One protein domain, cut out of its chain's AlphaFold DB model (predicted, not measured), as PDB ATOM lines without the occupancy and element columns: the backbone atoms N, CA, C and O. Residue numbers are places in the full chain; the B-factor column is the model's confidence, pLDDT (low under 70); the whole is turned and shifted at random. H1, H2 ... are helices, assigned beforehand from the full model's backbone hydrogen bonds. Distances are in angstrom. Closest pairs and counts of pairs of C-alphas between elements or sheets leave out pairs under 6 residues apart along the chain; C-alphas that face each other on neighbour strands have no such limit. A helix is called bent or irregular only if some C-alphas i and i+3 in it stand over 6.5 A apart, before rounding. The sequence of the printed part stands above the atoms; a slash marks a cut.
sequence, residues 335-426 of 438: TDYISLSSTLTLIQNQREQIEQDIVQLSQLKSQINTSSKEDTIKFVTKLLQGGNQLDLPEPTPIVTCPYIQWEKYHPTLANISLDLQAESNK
ATOM      1  N   THR A 335     -37.550 -21.405 -18.365       96.62
ATOM      2  CA  THR A 335     -38.353 -20.716 -17.342       96.62
ATOM      3  C   THR A 335     -38.560 -21.531 -16.062       96.62
ATOM      4  O   THR A 335     -38.512 -20.960 -14.973       96.62
ATOM      5  N   ASP A 336     -38.764 -22.846 -16.165       95.31
ATOM      6  CA  ASP A 336     -39.025 -23.701 -15.000       95.31
ATOM      7  C   ASP A 336     -37.738 -23.907 -14.196       95.31
ATOM      8  O   ASP A 336     -37.749 -23.832 -12.968       95.31
ATOM      9  N   TYR A 337     -36.605 -24.059 -14.888       95.69
ATOM     10  CA  TYR A 337     -35.285 -24.112 -14.258       95.69
ATOM     11  C   TYR A 337     -34.936 -22.801 -13.540       95.69
ATOM     12  O   TYR A 337     -34.469 -22.827 -12.400       95.69
ATOM     13  N   ILE A 338     -35.202 -21.649 -14.171       95.94
ATOM     14  CA  ILE A 338     -34.998 -20.327 -13.555       95.94
ATOM     15  C   ILE A 338     -35.882 -20.180 -12.313       95.94
ATOM     16  O   ILE A 338     -35.397 -19.762 -11.265       95.94
ATOM     17  N   SER A 339     -37.160 -20.553 -12.416       96.06
ATOM     18  CA  SER A 339     -38.115 -20.472 -11.304       96.06
ATOM     19  C   SER A 339     -37.668 -21.339 -10.129       96.06
ATOM     20  O   SER A 339     -37.591 -20.847  -9.008       96.06
ATOM     21  N   LEU A 340     -37.277 -22.591 -10.383       95.38
ATOM     22  CA  LEU A 340     -36.750 -23.486  -9.353       95.38
ATOM     23  C   LEU A 340     -35.478 -22.952  -8.703       95.38
ATOM     24  O   LEU A 340     -35.351 -22.993  -7.483       95.38
ATOM     25  N   SER A 341     -34.551 -22.434  -9.507       95.31
ATOM     26  CA  SER A 341     -33.296 -21.870  -9.006       95.31
ATOM     27  C   SER A 341     -33.556 -20.642  -8.131       95.31
ATOM     28  O   SER A 341     -32.983 -20.520  -7.052       95.31
ATOM     29  N   SER A 342     -34.480 -19.770  -8.543       96.06
ATOM     30  CA  SER A 342     -34.898 -18.610  -7.752       96.06
ATOM     31  C   SER A 342     -35.563 -19.026  -6.441       96.06
ATOM     32  O   SER A 342     -35.282 -18.439  -5.397       96.06
ATOM     33  N   THR A 343     -36.437 -20.033  -6.473       96.25
ATOM     34  CA  THR A 343     -37.085 -20.563  -5.270       96.25
ATOM     35  C   THR A 343     -36.078 -21.220  -4.334       96.25
ATOM     36  O   THR A 343     -36.175 -21.030  -3.127       96.25
ATOM     37  N   LEU A 344     -35.075 -21.924  -4.862       96.06
ATOM     38  CA  LEU A 344     -33.995 -22.492  -4.059       96.06
ATOM     39  C   LEU A 344     -33.233 -21.401  -3.301       96.06
ATOM     40  O   LEU A 344     -33.052 -21.525  -2.093       96.06
ATOM     41  N   THR A 345     -32.837 -20.318  -3.976       96.44
ATOM     42  CA  THR A 345     -32.181 -19.175  -3.320       96.44
ATOM     43  C   THR A 345     -33.082 -18.538  -2.263       96.44
ATOM     44  O   THR A 345     -32.616 -18.196  -1.179       96.44
ATOM     45  N   LEU A 346     -34.383 -18.414  -2.535       96.00
ATOM     46  CA  LEU A 346     -35.333 -17.874  -1.566       96.00
ATOM     47  C   LEU A 346     -35.439 -18.764  -0.316       96.00
ATOM     48  O   LEU A 346     -35.380 -18.250   0.796       96.00
ATOM     49  N   ILE A 347     -35.523 -20.085  -0.489       95.56
ATOM     50  CA  ILE A 347     -35.553 -21.059   0.614       95.56
ATOM     51  C   ILE A 347     -34.243 -21.027   1.412       95.56
ATOM     52  O   ILE A 347     -34.274 -21.114   2.636       95.56
ATOM     53  N   GLN A 348     -33.094 -20.872   0.750       96.62
ATOM     54  CA  GLN A 348     -31.801 -20.725   1.423       96.62
ATOM     55  C   GLN A 348     -31.762 -19.467   2.296       96.62
ATOM     56  O   GLN A 348     -31.417 -19.558   3.470       96.62
ATOM     57  N   ASN A 349     -32.215 -18.327   1.773       96.12
ATOM     58  CA  ASN A 349     -32.307 -17.090   2.551       96.12
ATOM     59  C   ASN A 349     -33.279 -17.231   3.734       96.12
ATOM     60  O   ASN A 349     -32.993 -16.765   4.832       96.12
ATOM     61  N   GLN A 350     -34.422 -17.897   3.533       95.88
ATOM     62  CA  GLN A 350     -35.365 -18.169   4.620       95.88
ATOM     63  C   GLN A 350     -34.767 -19.071   5.692       95.88
ATOM     64  O   GLN A 350     -34.989 -18.842   6.876       95.88
ATOM     65  N   ARG A 351     -33.994 -20.081   5.294       96.19
ATOM     66  CA  ARG A 351     -33.278 -20.937   6.233       96.19
ATOM     67  C   ARG A 351     -32.307 -20.119   7.082       96.19
ATOM     68  O   ARG A 351     -32.326 -20.266   8.297       96.19
ATOM     69  N   GLU A 352     -31.498 -19.262   6.464       97.19
ATOM     70  CA  GLU A 352     -30.566 -18.390   7.193       97.19
ATOM     71  C   GLU A 352     -31.304 -17.460   8.166       97.19
ATOM     72  O   GLU A 352     -30.866 -17.288   9.304       97.19
ATOM     73  N   GLN A 353     -32.453 -16.912   7.759       96.31
ATOM     74  CA  GLN A 353     -33.298 -16.098   8.633       96.31
ATOM     75  C   GLN A 353     -33.822 -16.902   9.829       96.31
ATOM     76  O   GLN A 353     -33.662 -16.479  10.968       96.31
ATOM     77  N   ILE A 354     -34.385 -18.088   9.590       95.75
ATOM     78  CA  ILE A 354     -34.910 -18.959  10.650       95.75
ATOM     79  C   ILE A 354     -33.795 -19.365  11.621       95.75
ATOM     80  O   ILE A 354     -34.011 -19.394  12.831       95.75
ATOM     81  N   GLU A 355     -32.591 -19.654  11.122       97.44
ATOM     82  CA  GLU A 355     -31.433 -19.953  11.969       97.44
ATOM     83  C   GLU A 355     -31.083 -18.759  12.879       97.44
ATOM     84  O   GLU A 355     -30.844 -18.950  14.075       97.44
ATOM     85  N   GLN A 356     -31.122 -17.526  12.364       97.12
ATOM     86  CA  GLN A 356     -30.919 -16.317  13.171       97.12
ATOM     87  C   GLN A 356     -32.039 -16.107  14.196       97.12
ATOM     88  O   GLN A 356     -31.754 -15.806  15.357       97.12
ATOM     89  N   ASP A 357     -33.293 -16.310  13.800       96.62
ATOM     90  CA  ASP A 357     -34.461 -16.168  14.671       96.62
ATOM     91  C   ASP A 357     -34.411 -17.175  15.829       96.62
ATOM     92  O   ASP A 357     -34.652 -16.818  16.983       96.62
ATOM     93  N   ILE A 358     -34.004 -18.421  15.560       96.81
ATOM     94  CA  ILE A 358     -33.786 -19.449  16.590       96.81
ATOM     95  C   ILE A 358     -32.725 -18.996  17.597       96.81
ATOM     96  O   ILE A 358     -32.912 -19.155  18.808       96.81
ATOM     97  N   VAL A 359     -31.617 -18.415  17.128       97.38
ATOM     98  CA  VAL A 359     -30.563 -17.893  18.009       97.38
ATOM     99  C   VAL A 359     -31.093 -16.746  18.872       97.38
ATOM    100  O   VAL A 359     -30.851 -16.747  20.080       97.38
ATOM    101  N   GLN A 360     -31.854 -15.810  18.301       95.62
ATOM    102  CA  GLN A 360     -32.456 -14.698  19.048       95.62
ATOM    103  C   GLN A 360     -33.439 -15.188  20.116       95.62
ATOM    104  O   GLN A 360     -33.345 -14.788  21.277       95.62
ATOM    105  N   LEU A 361     -34.337 -16.114  19.766       94.94
ATOM    106  CA  LEU A 361     -35.293 -16.701  20.708       94.94
ATOM    107  C   LEU A 361     -34.587 -17.468  21.832       94.94
ATOM    108  O   LEU A 361     -35.001 -17.399  22.990       94.94
ATOM    109  N   SER A 362     -33.493 -18.162  21.518       96.12
ATOM    110  CA  SER A 362     -32.659 -18.841  22.515       96.12
ATOM    111  C   SER A 362     -32.005 -17.851  23.485       96.12
ATOM    112  O   SER A 362     -32.042 -18.050  24.703       96.12
ATOM    113  N   GLN A 363     -31.470 -16.737  22.975       95.31
ATOM    114  CA  GLN A 363     -30.906 -15.671  23.807       95.31
ATOM    115  C   GLN A 363     -31.969 -15.051  24.714       95.31
ATOM    116  O   GLN A 363     -31.753 -14.940  25.920       95.31
ATOM    117  N   LEU A 364     -33.138 -14.722  24.167       92.69
ATOM    118  CA  LEU A 364     -34.260 -14.168  24.918       92.69
ATOM    119  C   LEU A 364     -34.715 -15.121  26.035       92.69
ATOM    120  O   LEU A 364     -34.881 -14.713  27.183       92.69
ATOM    121  N   LYS A 365     -34.800 -16.424  25.740       93.94
ATOM    122  CA  LYS A 365     -35.074 -17.464  26.739       93.94
ATOM    123  C   LYS A 365     -34.014 -17.497  27.846       93.94
ATOM    124  O   LYS A 365     -34.359 -17.605  29.020       93.94
ATOM    125  N   SER A 366     -32.732 -17.389  27.498       94.38
ATOM    126  CA  SER A 366     -31.645 -17.372  28.488       94.38
ATOM    127  C   SER A 366     -31.685 -16.136  29.396       94.38
ATOM    128  O   SER A 366     -31.420 -16.246  30.594       94.38
ATOM    129  N   GLN A 367     -32.088 -14.980  28.858       91.75
ATOM    130  CA  GLN A 367     -32.267 -13.751  29.632       91.75
ATOM    131  C   GLN A 367     -33.398 -13.912  30.650       91.75
ATOM    132  O   GLN A 367     -33.193 -13.618  31.821       91.75
ATOM    133  N   ILE A 368     -34.535 -14.481  30.244       92.88
ATOM    134  CA  ILE A 368     -35.678 -14.735  31.140       92.88
ATOM    135  C   ILE A 368     -35.308 -15.697  32.278       92.88
ATOM    136  O   ILE A 368     -35.743 -15.523  33.414       92.88
ATOM    137  N   ASN A 369     -34.485 -16.709  31.992       92.75
ATOM    138  CA  ASN A 369     -34.062 -17.689  32.996       92.75
ATOM    139  C   ASN A 369     -33.045 -17.134  34.005       92.75
ATOM    140  O   ASN A 369     -32.868 -17.716  35.073       92.75
ATOM    141  N   THR A 370     -32.342 -16.057  33.655       92.81
ATOM    142  CA  THR A 370     -31.292 -15.448  34.491       92.81
ATOM    143  C   THR A 370     -31.740 -14.138  35.143       92.81
ATOM    144  O   THR A 370     -31.087 -13.674  36.077       92.81
ATOM    145  N   SER A 371     -32.843 -13.548  34.680       93.06
ATOM    146  CA  SER A 371     -33.393 -12.292  35.189       93.06
ATOM    147  C   SER A 371     -34.159 -12.456  36.503       93.06
ATOM    148  O   SER A 371     -34.561 -13.556  36.889       93.06
ATOM    149  N   SER A 372     -34.388 -11.341  37.203       96.69
ATOM    150  CA  SER A 372     -35.213 -11.337  38.411       96.69
ATOM    151  C   SER A 372     -36.684 -11.624  38.083       96.69
ATOM    152  O   SER A 372     -37.135 -11.465  36.945       96.69
ATOM    153  N   LYS A 373     -37.462 -12.025  39.097       95.56
ATOM    154  CA  LYS A 373     -38.896 -12.319  38.938       95.56
ATOM    155  C   LYS A 373     -39.662 -11.121  38.371       95.56
ATOM    156  O   LYS A 373     -40.560 -11.298  37.551       95.56
ATOM    157  N   GLU A 374     -39.290  -9.909  38.771       95.88
ATOM    158  CA  GLU A 374     -39.902  -8.665  38.304       95.88
ATOM    159  C   GLU A 374     -39.689  -8.458  36.802       95.88
ATOM    160  O   GLU A 374     -40.606  -8.029  36.102       95.88
ATOM    161  N   ASP A 375     -38.504  -8.783  36.287       93.25
ATOM    162  CA  ASP A 375     -38.191  -8.630  34.867       93.25
ATOM    163  C   ASP A 375     -38.890  -9.692  34.012       93.25
ATOM    164  O   ASP A 375     -39.403  -9.366  32.937       93.25
ATOM    165  N   THR A 376     -39.049 -10.912  34.526       93.69
ATOM    166  CA  THR A 376     -39.890 -11.944  33.899       93.69
ATOM    167  C   THR A 376     -41.350 -11.500  33.816       93.69
ATOM    168  O   THR A 376     -41.974 -11.619  32.762       93.69
ATOM    169  N   ILE A 377     -41.899 -10.920  34.889       95.19
ATOM    170  CA  ILE A 377     -43.272 -10.389  34.894       95.19
ATOM    171  C   ILE A 377     -43.414  -9.249  33.880       95.19
ATOM    172  O   ILE A 377     -44.385  -9.230  33.121       95.19
ATOM    173  N   LYS A 378     -42.450  -8.319  33.810       93.38
ATOM    174  CA  LYS A 378     -42.448  -7.247  32.799       93.38
ATOM    175  C   LYS A 378     -42.397  -7.809  31.382       93.38
ATOM    176  O   LYS A 378     -43.128  -7.321  30.524       93.38
ATOM    177  N   PHE A 379     -41.561  -8.815  31.133       92.94
ATOM    178  CA  PHE A 379     -41.467  -9.478  29.836       92.94
ATOM    179  C   PHE A 379     -42.809 -10.104  29.432       92.94
ATOM    180  O   PHE A 379     -43.327  -9.796  28.361       92.94
ATOM    181  N   VAL A 380     -43.423 -10.904  30.310       92.69
ATOM    182  CA  VAL A 380     -44.734 -11.529  30.060       92.69
ATOM    183  C   VAL A 380     -45.820 -10.472  29.864       92.69
ATOM    184  O   VAL A 380     -46.649 -10.593  28.968       92.69
ATOM    185  N   THR A 381     -45.791  -9.396  30.650       94.06
ATOM    186  CA  THR A 381     -46.740  -8.285  30.510       94.06
ATOM    187  C   THR A 381     -46.599  -7.609  29.145       94.06
ATOM    188  O   THR A 381     -47.605  -7.370  28.483       94.06
ATOM    189  N   LYS A 382     -45.367  -7.363  28.680       93.00
ATOM    190  CA  LYS A 382     -45.105  -6.839  27.329       93.00
ATOM    191  C   LYS A 382     -45.578  -7.798  26.234       93.00
ATOM    192  O   LYS A 382     -46.134  -7.339  25.241       93.00
ATOM    193  N   LEU A 383     -45.399  -9.105  26.431       92.00
ATOM    194  CA  LEU A 383     -45.849 -10.141  25.499       92.00
ATOM    195  C   LEU A 383     -47.381 -10.157  25.376       92.00
ATOM    196  O   LEU A 383     -47.914 -10.154  24.271       92.00
ATOM    197  N   LEU A 384     -48.091 -10.110  26.508       92.94
ATOM    198  CA  LEU A 384     -49.558 -10.097  26.559       92.94
ATOM    199  C   LEU A 384     -50.167  -8.799  26.030       92.94
ATOM    200  O   LEU A 384     -51.258  -8.817  25.469       92.94
ATOM    201  N   GLN A 385     -49.469  -7.674  26.182       93.38
ATOM    202  CA  GLN A 385     -49.905  -6.396  25.621       93.38
ATOM    203  C   GLN A 385     -49.841  -6.371  24.087       93.38
ATOM    204  O   GLN A 385     -50.292  -5.395  23.491       93.38
ATOM    205  N   GLY A 386     -49.305  -7.421  23.445       81.00
ATOM    206  CA  GLY A 386     -49.287  -7.568  21.987       81.00
ATOM    207  C   GLY A 386     -48.554  -6.429  21.281       81.00
ATOM    208  O   GLY A 386     -48.785  -6.172  20.103       81.00
ATOM    209  N   GLY A 387     -47.716  -5.695  22.016       66.06
ATOM    210  CA  GLY A 387     -47.002  -4.553  21.487       66.06
ATOM    211  C   GLY A 387     -45.794  -5.026  20.700       66.06
ATOM    212  O   GLY A 387     -45.001  -5.816  21.212       66.06
ATOM    213  N   ASN A 388     -45.590  -4.444  19.519       74.00
ATOM    214  CA  ASN A 388     -44.376  -4.531  18.690       74.00
ATOM    215  C   ASN A 388     -43.083  -4.072  19.414       74.00
ATOM    216  O   ASN A 388     -42.112  -3.703  18.774       74.00
ATOM    217  N   GLN A 389     -43.070  -4.007  20.747       81.88
ATOM    218  CA  GLN A 389     -41.942  -3.580  21.568       81.88
ATOM    219  C   GLN A 389     -40.913  -4.677  21.824       81.88
ATOM    220  O   GLN A 389     -39.820  -4.357  22.281       81.88
ATOM    221  N   LEU A 390     -41.266  -5.952  21.643       83.62
ATOM    222  CA  LEU A 390     -40.357  -7.052  21.969       83.62
ATOM    223  C   LEU A 390     -39.468  -7.490  20.799       83.62
ATOM    224  O   LEU A 390     -38.703  -8.427  20.995       83.62
ATOM    225  N   ASP A 391     -39.545  -6.827  19.635       88.81
ATOM    226  CA  ASP A 391     -38.793  -7.169  18.411       88.81
ATOM    227  C   ASP A 391     -38.706  -8.691  18.186       88.81
ATOM    228  O   ASP A 391     -37.665  -9.236  17.826       88.81
ATOM    229  N   LEU A 392     -39.805  -9.402  18.478       91.31
ATOM    230  CA  LEU A 392     -39.835 -10.850  18.343       91.31
ATOM    231  C   LEU A 392     -39.861 -11.193  16.856       91.31
ATOM    232  O   LEU A 392     -40.617 -10.560  16.112       91.31
ATOM    233  N   PRO A 393     -39.089 -12.203  16.429       92.69
ATOM    234  CA  PRO A 393     -39.144 -12.657  15.055       92.69
ATOM    235  C   PRO A 393     -40.569 -13.096  14.718       92.69
ATOM    236  O   PRO A 393     -41.193 -13.882  15.439       92.69
ATOM    237  N   GLU A 394     -41.100 -12.543  13.629       91.12
ATOM    238  CA  GLU A 394     -42.420 -12.911  13.137       91.12
ATOM    239  C   GLU A 394     -42.380 -14.314  12.510       91.12
ATOM    240  O   GLU A 394     -41.356 -14.724  11.955       91.12
ATOM    241  N   PRO A 395     -43.495 -15.066  12.548       89.56
ATOM    242  CA  PRO A 395     -43.587 -16.336  11.844       89.56
ATOM    243  C   PRO A 395     -43.247 -16.169  10.357       89.56
ATOM    244  O   PRO A 395     -43.974 -15.515   9.607       89.56
ATOM    245  N   THR A 396     -42.142 -16.779   9.922       90.56
ATOM    246  CA  THR A 396     -41.715 -16.711   8.521       90.56
ATOM    247  C   THR A 396     -42.690 -17.516   7.651       90.56
ATOM    248  O   THR A 396     -42.899 -18.705   7.913       90.56
ATOM    249  N   PRO A 397     -43.290 -16.923   6.602       89.38
ATOM    250  CA  PRO A 397     -44.179 -17.653   5.708       89.38
ATOM    251  C   PRO A 397     -43.392 -18.713   4.934       89.38
ATOM    252  O   PRO A 397     -42.347 -18.423   4.354       89.38
ATOM    253  N   ILE A 398     -43.908 -19.939   4.884       86.69
ATOM    254  CA  ILE A 398     -43.261 -21.035   4.157       86.69
ATOM    255  C   ILE A 398     -43.363 -20.760   2.653       86.69
ATOM    256  O   ILE A 398     -44.461 -20.644   2.104       86.69
ATOM    257  N   VAL A 399     -42.218 -20.658   1.977       90.75
ATOM    258  CA  VAL A 399     -42.176 -20.526   0.518       90.75
ATOM    259  C   VAL A 399     -42.631 -21.820  -0.136       90.75
ATOM    260  O   VAL A 399     -42.150 -22.908   0.175       90.75
ATOM    261  N   THR A 400     -43.554 -21.689  -1.082       87.94
ATOM    262  CA  THR A 400     -44.047 -22.809  -1.874       87.94
ATOM    263  C   THR A 400     -43.184 -23.022  -3.114       87.94
ATOM    264  O   THR A 400     -42.702 -22.078  -3.744       87.94
ATOM    265  N   CYS A 401     -42.979 -24.291  -3.471       87.56
ATOM    266  CA  CYS A 401     -42.285 -24.656  -4.700       87.56
ATOM    267  C   CYS A 401     -43.147 -24.281  -5.924       87.56
ATOM    268  O   CYS A 401     -44.360 -24.525  -5.897       87.56
ATOM    269  N   PRO A 402     -42.572 -23.696  -6.993       92.75
ATOM    270  CA  PRO A 402     -43.313 -23.404  -8.211       92.75
ATOM    271  C   PRO A 402     -43.818 -24.696  -8.857       92.75
ATOM    272  O   PRO A 402     -43.160 -25.735  -8.826       92.75
ATOM    273  N   TYR A 403     -44.994 -24.619  -9.476       92.75
ATOM    274  CA  TYR A 403     -45.561 -25.744 -10.211       92.75
ATOM    275  C   TYR A 403     -44.803 -25.968 -11.522       92.75
ATOM    276  O   TYR A 403     -44.651 -25.038 -12.314       92.75
ATOM    277  N   ILE A 404     -44.370 -27.207 -11.763       93.50
ATOM    278  CA  ILE A 404     -43.643 -27.600 -12.973       93.50
ATOM    279  C   ILE A 404     -44.534 -28.511 -13.810       93.50
ATOM    280  O   ILE A 404     -45.016 -29.537 -13.333       93.50
ATOM    281  N   GLN A 405     -44.695 -28.165 -15.086       93.81
ATOM    282  CA  GLN A 405     -45.367 -29.010 -16.070       93.81
ATOM    283  C   GLN A 405     -44.376 -30.022 -16.650       93.81
ATOM    284  O   GLN A 405     -43.738 -29.771 -17.673       93.81
ATOM    285  N   TRP A 406     -44.229 -31.180 -16.004       93.44
ATOM    286  CA  TRP A 406     -43.251 -32.191 -16.424       93.44
ATOM    287  C   TRP A 406     -43.534 -32.781 -17.814       93.44
ATOM    288  O   TRP A 406     -42.604 -33.174 -18.520       93.44
ATOM    289  N   GLU A 407     -44.799 -32.769 -18.247       95.06
ATOM    290  CA  GLU A 407     -45.228 -33.201 -19.586       95.06
ATOM    291  C   GLU A 407     -44.555 -32.426 -20.729       95.06
ATOM    292  O   GLU A 407     -44.342 -32.979 -21.808       95.06
ATOM    293  N   LYS A 408     -44.148 -31.172 -20.479       95.31
ATOM    294  CA  LYS A 408     -43.412 -30.329 -21.433       95.31
ATOM    295  C   LYS A 408     -42.037 -30.903 -21.775       95.31
ATOM    296  O   LYS A 408     -41.519 -30.641 -22.858       95.31
ATOM    297  N   TYR A 409     -41.440 -31.650 -20.849       93.88
ATOM    298  CA  TYR A 409     -40.100 -32.216 -20.993       93.88
ATOM    299  C   TYR A 409     -40.133 -33.655 -21.477       93.88
ATOM    300  O   TYR A 409     -39.275 -34.052 -22.263       93.88
ATOM    301  N   HIS A 410     -41.112 -34.438 -21.018       95.81
ATOM    302  CA  HIS A 410     -41.263 -35.819 -21.447       95.81
ATOM    303  C   HIS A 410     -42.710 -36.317 -21.250       95.81
ATOM    304  O   HIS A 410     -43.231 -36.228 -20.135       95.81
ATOM    305  N   PRO A 411     -43.358 -36.920 -22.269       94.94
ATOM    306  CA  PRO A 411     -44.763 -37.341 -22.187       94.94
ATOM    307  C   PRO A 411     -45.063 -38.345 -21.067       94.94
ATOM    308  O   PRO A 411     -46.139 -38.319 -20.478       94.94
ATOM    309  N   THR A 412     -44.110 -39.220 -20.729       96.31
ATOM    310  CA  THR A 412     -44.314 -40.216 -19.659       96.31
ATOM    311  C   THR A 412     -44.361 -39.602 -18.258       96.31
ATOM    312  O   THR A 412     -44.789 -40.272 -17.322       96.31
ATOM    313  N   LEU A 413     -43.956 -38.335 -18.100       93.75
ATOM    314  CA  LEU A 413     -43.972 -37.624 -16.820       93.75
ATOM    315  C   LEU A 413     -45.280 -36.852 -16.578       93.75
ATOM    316  O   LEU A 413     -45.412 -36.184 -15.553       93.75
ATOM    317  N   ALA A 414     -46.268 -36.950 -17.475       92.12
ATOM    318  CA  ALA A 414     -47.560 -36.277 -17.315       92.12
ATOM    319  C   ALA A 414     -48.265 -36.653 -15.996       92.12
ATOM    320  O   ALA A 414     -48.822 -35.790 -15.317       92.12
ATOM    321  N   ASN A 415     -48.147 -37.916 -15.569       91.56
ATOM    322  CA  ASN A 415     -48.779 -38.407 -14.340       91.56
ATOM    323  C   ASN A 415     -48.202 -37.761 -13.066       91.56
ATOM    324  O   ASN A 415     -48.939 -37.522 -12.116       91.56
ATOM    325  N   ILE A 416     -46.914 -37.393 -13.064       87.94
ATOM    326  CA  ILE A 416     -46.245 -36.783 -11.899       87.94
ATOM    327  C   ILE A 416     -46.852 -35.413 -11.575       87.94
ATOM    328  O   ILE A 416     -46.996 -35.032 -10.414       87.94
ATOM    329  N   SER A 417     -47.240 -34.667 -12.610       84.81
ATOM    330  CA  SER A 417     -47.802 -33.324 -12.447       84.81
ATOM    331  C   SER A 417     -49.195 -33.354 -11.804       84.81
ATOM    332  O   SER A 417     -49.566 -32.402 -11.119       84.81
ATOM    333  N   LEU A 418     -49.955 -34.440 -11.999       83.50
ATOM    334  CA  LEU A 418     -51.286 -34.632 -11.413       83.50
ATOM    335  C   LEU A 418     -51.211 -34.973  -9.922       83.50
ATOM    336  O   LEU A 418     -51.963 -34.399  -9.132       83.50
ATOM    337  N   ASP A 419     -50.284 -35.850  -9.533       83.44
ATOM    338  CA  ASP A 419     -50.126 -36.281  -8.138       83.44
ATOM    339  C   ASP A 419     -49.708 -35.114  -7.234       83.44
ATOM    340  O   ASP A 419     -50.356 -34.842  -6.220       83.44
ATOM    341  N   LEU A 420     -48.708 -34.336  -7.662       83.12
ATOM    342  CA  LEU A 420     -48.241 -33.155  -6.925       83.12
ATOM    343  C   LEU A 420     -49.326 -32.072  -6.816       83.12
ATOM    344  O   LEU A 420     -49.469 -31.410  -5.784       83.12
ATOM    345  N   GLN A 421     -50.141 -31.898  -7.860       79.94
ATOM    346  CA  GLN A 421     -51.246 -30.943  -7.822       79.94
ATOM    347  C   GLN A 421     -52.366 -31.415  -6.883       79.94
ATOM    348  O   GLN A 421     -52.938 -30.607  -6.145       79.94
ATOM    349  N   ALA A 422     -52.669 -32.714  -6.862       82.12
ATOM    350  CA  ALA A 422     -53.660 -33.289  -5.960       82.12
ATOM    351  C   ALA A 422     -53.255 -33.143  -4.487       82.12
ATOM    352  O   ALA A 422     -54.123 -32.897  -3.648       82.12
ATOM    353  N   GLU A 423     -51.966 -33.246  -4.166       78.94
ATOM    354  CA  GLU A 423     -51.449 -32.994  -2.817       78.94
ATOM    355  C   GLU A 423     -51.585 -31.525  -2.416       78.94
ATOM    356  O   GLU A 423     -52.129 -31.239  -1.347       78.94
ATOM    357  N   SER A 424     -51.222 -30.591  -3.302       75.25
ATOM    358  CA  SER A 424     -51.359 -29.149  -3.031       75.25
ATOM    359  C   SER A 424     -52.811 -28.711  -2.764       75.25
ATOM    360  O   SER A 424     -53.070 -27.844  -1.934       75.25
ATOM    361  N   ASN A 425     -53.787 -29.364  -3.404       74.94
ATOM    362  CA  ASN A 425     -55.212 -29.098  -3.187       74.94
ATOM    363  C   ASN A 425     -55.776 -29.736  -1.906       74.94
ATOM    364  O   ASN A 425     -56.841 -29.327  -1.435       74.94
ATOM    365  N   LYS A 426     -55.108 -30.750  -1.344       77.62
ATOM    366  CA  LYS A 426     -55.541 -31.400  -0.097       77.62
ATOM    367  C   LYS A 426     -55.139 -30.597   1.138       77.62
ATOM    368  O   LYS A 426     -55.876 -30.643   2.119       77.62
TER     369      LYS A 426
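Overview. This is residues 335 to 426 of the 438 residues of an uncharacterized protein of Candida orthopsilosis (strain 90-125) (UniProt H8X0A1). One long helix, H1, makes most of the length of a narrow, open hairpin-like shape: at its far end the short helix H2 folds back, and residues 385 to 410 then run back beside H1 as a long strip with no named element. H3 follows at the end where H1 began and points back toward the other end, separate from both other helices. The printed part has 92 residues with three named helices, in the order H1, H2, H3, and no named strand; the class is all helix. The whole is extended, with a radius of gyration of the C-alphas of 21.4 A, and spans 67 by 26 by 20 A, a rod.

Along the chain. H1 covers residues 335 to 370 and is 52.6 A long, from C-alpha 335 at (-38.353, -20.716, -17.342) to C-alpha 370 at (-31.292, -15.448, 34.491). H2 covers residues 373 to 384. H3 covers residues 411 to 426, 25.3 A long, and ends with C-alpha 426 at (-55.541, -31.400, -0.097). H3 is irregular: C-alphas 412 and 415 are 7.2 A apart.

Arrangement. H1 and H2 form a helical hairpin and only just touch, with 3 pairs of C-alphas within 8 A; the closest C-alphas are those of Ile 368 and Thr 376, 5.8 A apart. H1 touches with residue 368 alone, H2 with residues 375 to 379 alone. They run opposite ways at a shallow tilt of 34.8 degrees, only just short of steep. H3 is apart from H1 and from H2. In H1 and H2 every O i to N i+4 pair is within hydrogen-bond range; in H3, 8 of 12 are.

Size, cuts and confidence. The C-alphas of Glu 374 and Pro 411 are the two farthest apart, at 67.1 A. The printed part has no cut. The link from H1 to H2 is tight, with 2 residues; that from H2 to H3 is long, with 26. Residues 369 to 374 and 384 to 389 stand free. The mean pLDDT of the printed part is 91.6, and residue 387 is under 70.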